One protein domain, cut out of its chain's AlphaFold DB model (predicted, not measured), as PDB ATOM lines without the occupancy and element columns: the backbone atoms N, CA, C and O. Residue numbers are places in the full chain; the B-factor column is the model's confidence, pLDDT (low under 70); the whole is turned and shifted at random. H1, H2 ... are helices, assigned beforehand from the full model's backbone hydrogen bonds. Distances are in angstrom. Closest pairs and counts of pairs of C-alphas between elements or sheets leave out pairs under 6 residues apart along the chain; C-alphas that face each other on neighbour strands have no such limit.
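This is residues 5 to 50 of the 52 residues of an uncharacterized protein of Thermostaphylospora chromogena (UniProt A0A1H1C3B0). The longest helix, H3, is a free arm that makes a right-angled corner with H2, and the shorter H1 turns off at the other end of H2, so that three helices make an open, angular chain with no core. The 46 printed residues hold three named helices, H1, H2 and H3 in that order, and no named strand: the class is all helix. The whole is extended, with a radius of gyration of the C-alphas of 15.2 A, and flat, spanning 42 by 23 by 12 A.

H3, residues 31 to 48, is 25.3 A long and ends with C-alpha 48 at (190.494, 116.126, 164.145). H2, residues 15 to 29, is 20.6 A long. H1, residues 5 to 13, begins with C-alpha 5 at (191.730, 149.694, 167.430).

H3 and H2 only just touch, with 3 pairs of C-alphas within 8 A, and only at the corner, by residues 33 to 34 and 27 to 28; the closest C-alphas, of Asn 33 and Met 27, are 6.3 A apart. They are about perpendicular, at 90 degrees. H1 and H2 are close but not clearly touching, C-alphas 11 and 17 being closest at 5.5 A, and about perpendicular at 77 degrees. H1 and H3 are apart. In H1, H2 and H3 every O i to N i+4 pair is within hydrogen-bond range.

The C-alphas farthest apart, of Gln 13 and Ser 50, are 42.4 A apart. The printed part has no cut, and both links are tight. Residue 31 and residues 47 to 50 have pLDDT under 70.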
ATOM      1  N   MET A   5     190.839 149.316 168.519       81.19
ATOM      2  CA  MET A   5     191.730 149.694 167.430       81.19
ATOM      3  C   MET A   5     192.929 150.553 167.858       81.19
ATOM      4  O   MET A   5     194.032 150.367 167.351       81.19
ATOM      5  N   GLU A   6     192.771 151.456 168.823       81.81
ATOM      6  CA  GLU A   6     193.868 152.294 169.310       81.81
ATOM      7  C   GLU A   6     194.842 151.506 170.191       81.81
ATOM      8  O   GLU A   6     196.056 151.693 170.103       81.81
ATOM      9  N   LYS A   7     194.334 150.544 170.969       81.69
ATOM     10  CA  LYS A   7     195.175 149.622 171.742       81.69
ATOM     11  C   LYS A   7     195.962 148.692 170.819       81.69
ATOM     12  O   LYS A   7     197.151 148.482 171.054       81.69
ATOM     13  N   VAL A   8     195.340 148.203 169.743       81.44
ATOM     14  CA  VAL A   8     196.018 147.422 168.696       81.44
ATOM     15  C   VAL A   8     197.057 148.277 167.974       81.44
ATOM     16  O   VAL A   8     198.196 147.840 167.834       81.44
ATOM     17  N   ARG A   9     196.731 149.519 167.595       82.56
ATOM     18  CA  ARG A   9     197.680 150.446 166.959       82.56
ATOM     19  C   ARG A   9     198.876 150.738 167.866       82.56
ATOM     20  O   ARG A   9     200.013 150.607 167.420       82.56
ATOM     21  N   ARG A  10     198.640 151.043 169.144       83.06
ATOM     22  CA  ARG A  10     199.698 151.273 170.143       83.06
ATOM     23  C   ARG A  10     200.529 150.008 170.387       83.06
ATOM     24  O   ARG A  10     201.747 150.090 170.505       83.06
ATOM     25  N   TYR A  11     199.900 148.833 170.387       82.25
ATOM     26  CA  TYR A  11     200.599 147.552 170.490       82.25
ATOM     27  C   TYR A  11     201.460 147.259 169.256       82.25
ATOM     28  O   TYR A  11     202.622 146.889 169.400       82.25
ATOM     29  N   MET A  12     200.952 147.489 168.045       78.88
ATOM     30  CA  MET A  12     201.715 147.338 166.798       78.88
ATOM     31  C   MET A  12     202.878 148.332 166.704       78.88
ATOM     32  O   MET A  12     203.930 148.003 166.159       78.88
ATOM     33  N   GLN A  13     202.706 149.535 167.254       79.88
ATOM     34  CA  GLN A  13     203.758 150.546 167.359       79.88
ATOM     35  C   GLN A  13     204.787 150.229 168.454       79.88
ATOM     36  O   GLN A  13     205.885 150.783 168.423       79.88
ATOM     37  N   SER A  14     204.478 149.318 169.382       81.06
ATOM     38  CA  SER A  14     205.415 148.889 170.419       81.06
ATOM     39  C   SER A  14     206.534 147.993 169.849       81.06
ATOM     40  O   SER A  14     206.317 147.261 168.872       81.06
ATOM     41  N   PRO A  15     207.724 147.965 170.479       74.12
ATOM     42  CA  PRO A  15     208.818 147.078 170.073       74.12
ATOM     43  C   PRO A  15     208.423 145.595 170.060       74.12
ATOM     44  O   PRO A  15     208.937 144.817 169.256       74.12
ATOM     45  N   GLN A  16     207.490 145.195 170.929       78.69
ATOM     46  CA  GLN A  16     206.995 143.823 171.011       78.69
ATOM     47  C   GLN A  16     206.089 143.472 169.822       78.69
ATOM     48  O   GLN A  16     206.240 142.397 169.239       78.69
ATOM     49  N   GLY A  17     205.218 144.395 169.399       80.44
ATOM     50  CA  GLY A  17     204.388 144.235 168.204       80.44
ATOM     51  C   GLY A  17     205.225 144.139 166.930       80.44
ATOM     52  O   GLY A  17     205.033 143.214 166.141       80.44
ATOM     53  N   ARG A  18     206.227 145.017 166.773       81.69
ATOM     54  CA  ARG A  18     207.167 144.959 165.638       81.69
ATOM     55  C   ARG A  18     207.916 143.631 165.571       81.69
ATOM     56  O   ARG A  18     207.928 143.005 164.519       81.69
ATOM     57  N   ARG A  19     208.449 143.139 166.696       84.38
ATOM     58  CA  ARG A  19     209.127 141.830 166.754       84.38
ATOM     59  C   ARG A  19     208.207 140.675 166.363       84.38
ATOM     60  O   ARG A  19     208.659 139.745 165.704       84.38
ATOM     61  N   ASN A  20     206.936 140.720 166.758       83.75
ATOM     62  CA  ASN A  20     205.966 139.689 166.392       83.75
ATOM     63  C   ASN A  20     205.630 139.738 164.898       83.75
ATOM     64  O   ASN A  20     205.613 138.693 164.248       83.75
ATOM     65  N   VAL A  21     205.450 140.936 164.337       83.75
ATOM     66  CA  VAL A  21     205.252 141.131 162.894       83.75
ATOM     67  C   VAL A  21     206.487 140.695 162.104       83.75
ATOM     68  O   VAL A  21     206.343 140.009 161.100       83.75
ATOM     69  N   ASP A  22     207.695 141.017 162.558       82.88
ATOM     70  CA  ASP A  22     208.934 140.626 161.879       82.88
ATOM     71  C   ASP A  22     209.187 139.121 161.963       82.88
ATOM     72  O   ASP A  22     209.589 138.508 160.974       82.88
ATOM     73  N   LYS A  23     208.888 138.490 163.105       81.25
ATOM     74  CA  LYS A  23     208.885 137.026 163.224       81.25
ATOM     75  C   LYS A  23     207.870 136.407 162.274       81.25
ATOM     76  O   LYS A  23     208.230 135.480 161.557       81.25
ATOM     77  N   ALA A  24     206.650 136.938 162.216       81.00
ATOM     78  CA  ALA A  24     205.620 136.463 161.298       81.00
ATOM     79  C   ALA A  24     206.054 136.625 159.834       81.00
ATOM     80  O   ALA A  24     205.979 135.670 159.068       81.00
ATOM     81  N   LYS A  25     206.605 137.783 159.455       80.25
ATOM     82  CA  LYS A  25     207.159 138.032 158.116       80.25
ATOM     83  C   LYS A  25     208.309 137.086 157.789       80.25
ATOM     84  O   LYS A  25     208.349 136.543 156.691       80.25
ATOM     85  N   LYS A  26     209.229 136.854 158.728       81.38
ATOM     86  CA  LYS A  26     210.354 135.924 158.554       81.38
ATOM     87  C   LYS A  26     209.870 134.485 158.396       81.38
ATOM     88  O   LYS A  26     210.355 133.780 157.521       81.38
ATOM     89  N   MET A  27     208.892 134.072 159.197       74.56
ATOM     90  CA  MET A  27     208.265 132.752 159.098       74.56
ATOM     91  C   MET A  27     207.484 132.579 157.793       74.56
ATOM     92  O   MET A  27     207.543 131.506 157.205       74.56
ATOM     93  N   ALA A  28     206.790 133.621 157.329       77.00
ATOM     94  CA  ALA A  28     206.065 133.613 156.060       77.00
ATOM     95  C   ALA A  28     207.018 133.570 154.856       77.00
ATOM     96  O   ALA A  28     206.749 132.869 153.881       77.00
ATOM     97  N   ARG A  29     208.146 134.288 154.944       78.19
ATOM     98  CA  ARG A  29     209.183 134.339 153.906       78.19
ATOM     99  C   ARG A  29     210.027 133.064 153.836       78.19
ATOM    100  O   ARG A  29     210.701 132.863 152.832       78.19
ATOM    101  N   ASP A  30     210.009 132.217 154.864       78.62
ATOM    102  CA  ASP A  30     210.786 130.978 154.883       78.62
ATOM    103  C   ASP A  30     209.964 129.774 154.362       78.62
ATOM    104  O   ASP A  30     209.107 129.244 155.081       78.62
ATOM    105  N   PRO A  31     210.239 129.271 153.142       67.56
ATOM    106  CA  PRO A  31     209.544 128.110 152.584       67.56
ATOM    107  C   PRO A  31     209.863 126.800 153.326       67.56
ATOM    108  O   PRO A  31     209.085 125.844 153.258       67.56
ATOM    109  N   ARG A  32     210.981 126.715 154.062       76.31
ATOM    110  CA  ARG A  32     211.314 125.530 154.873       76.31
ATOM    111  C   ARG A  32     210.411 125.445 156.097       76.31
ATOM    112  O   ARG A  32     209.968 124.351 156.457       76.31
ATOM    113  N   ASN A  33     210.076 126.591 156.690       77.19
ATOM    114  CA  ASN A  33     209.141 126.641 157.808       77.19
ATOM    115  C   ASN A  33     207.704 126.338 157.359       77.19
ATOM    116  O   ASN A  33     206.971 125.686 158.095       77.19
ATOM    117  N   GLN A  34     207.331 126.707 156.126       74.75
ATOM    118  CA  GLN A  34     206.031 126.341 155.549       74.75
ATOM    119  C   GLN A  34     205.839 124.823 155.449       74.75
ATOM    120  O   GLN A  34     204.770 124.332 155.793       74.75
ATOM    121  N   ARG A  35     206.862 124.053 155.048       80.69
ATOM    122  CA  ARG A  35     206.761 122.577 154.995       80.69
ATOM    123  C   ARG A  35     206.532 121.967 156.376       80.69
ATOM    124  O   ARG A  35     205.690 121.085 156.530       80.69
ATOM    125  N   LYS A  36     207.252 122.462 157.387       80.56
ATOM    126  CA  LYS A  36     207.090 122.011 158.775       80.56
ATOM    127  C   LYS A  36     205.727 122.417 159.336       80.56
ATOM    128  O   LYS A  36     205.061 121.589 159.947       80.56
ATOM    129  N   ALA A  37     205.294 123.650 159.083       83.19
ATOM    130  CA  ALA A  37     203.976 124.137 159.469       83.19
ATOM    131  C   ALA A  37     202.866 123.315 158.807       83.19
ATOM    132  O   ALA A  37     201.965 122.867 159.502       83.19
ATOM    133  N   ARG A  38     202.974 123.034 157.502       81.00
ATOM    134  CA  ARG A  38     202.027 122.194 156.764       81.00
ATOM    135  C   ARG A  38     201.955 120.786 157.344       81.00
ATOM    136  O   ARG A  38     200.869 120.339 157.655       81.00
ATOM    137  N   SER A  39     203.089 120.140 157.619       81.75
ATOM    138  CA  SER A  39     203.097 118.807 158.243       81.75
ATOM    139  C   SER A  39     202.479 118.791 159.649       81.75
ATOM    140  O   SER A  39     201.784 117.842 160.011       81.75
ATOM    141  N   LEU A  40     202.701 119.835 160.454       86.00
ATOM    142  CA  LEU A  40     202.076 119.961 161.773       86.00
ATOM    143  C   LEU A  40     200.571 120.226 161.665       86.00
ATOM    144  O   LEU A  40     199.796 119.614 162.394       86.00
ATOM    145  N   LEU A  41     200.165 121.101 160.744       86.31
ATOM    146  CA  LEU A  41     198.765 121.389 160.449       86.31
ATOM    147  C   LEU A  41     198.045 120.150 159.915       86.31
ATOM    148  O   LEU A  41     196.966 119.851 160.406       86.31
ATOM    149  N   ASP A  42     198.654 119.389 159.006       85.94
ATOM    150  CA  ASP A  42     198.116 118.132 158.475       85.94
ATOM    151  C   ASP A  42     197.962 117.083 159.584       85.94
ATOM    152  O   ASP A  42     196.968 116.366 159.621       85.94
ATOM    153  N   ARG A  43     198.894 117.015 160.547       83.50
ATOM    154  CA  ARG A  43     198.742 116.145 161.727       83.50
ATOM    155  C   ARG A  43     197.604 116.591 162.632       83.50
ATOM    156  O   ARG A  43     196.880 115.743 163.135       83.50
ATOM    157  N   ILE A  44     197.453 117.891 162.872       85.94
ATOM    158  CA  ILE A  44     196.388 118.421 163.734       85.94
ATOM    159  C   ILE A  44     195.023 118.238 163.055       85.94
ATOM    160  O   ILE A  44     194.118 117.684 163.675       85.94
ATOM    161  N   MET A  45     194.904 118.617 161.780       79.25
ATOM    162  CA  MET A  45     193.684 118.454 160.985       79.25
ATOM    163  C   MET A  45     193.336 116.981 160.763       79.25
ATOM    164  O   MET A  45     192.198 116.584 161.003       79.25
ATOM    165  N   GLY A  46     194.319 116.149 160.410       72.19
ATOM    166  CA  GLY A  46     194.139 114.706 160.237       72.19
ATOM    167  C   GLY A  46     193.699 114.000 161.521       72.19
ATOM    168  O   GLY A  46     192.913 113.057 161.472       72.19
ATOM    169  N   ARG A  47     194.132 114.495 162.689       64.94
ATOM    170  CA  ARG A  47     193.699 113.980 163.997       64.94
ATOM    171  C   ARG A  47     192.296 114.459 164.377       64.94
ATOM    172  O   ARG A  47     191.577 113.704 165.021       64.94
ATOM    173  N   SER A  48     191.878 115.657 163.953       60.41
ATOM    174  CA  SER A  48     190.494 116.126 164.145       60.41
ATOM    175  C   SER A  48     189.467 115.410 163.259       60.41
ATOM    176  O   SER A  48     188.320 115.282 163.675       60.41
ATOM    177  N   THR A  49     189.862 114.885 162.094       59.81
ATOM    178  CA  THR A  49     188.996 114.052 161.232       59.81
ATOM    179  C   THR A  49     189.000 112.561 161.593       59.81
ATOM    180  O   THR A  49     188.179 111.817 161.073       59.81
ATOM    181  N   SER A  50     189.883 112.115 162.496       55.47
ATOM    182  CA  SER A  50     190.036 110.710 162.915       55.47
ATOM    183  C   SER A  50     189.443 110.431 164.310       55.47
ATOM    184  O   SER A  50     190.024 109.694 165.107       55.47
TER     185      SER A  50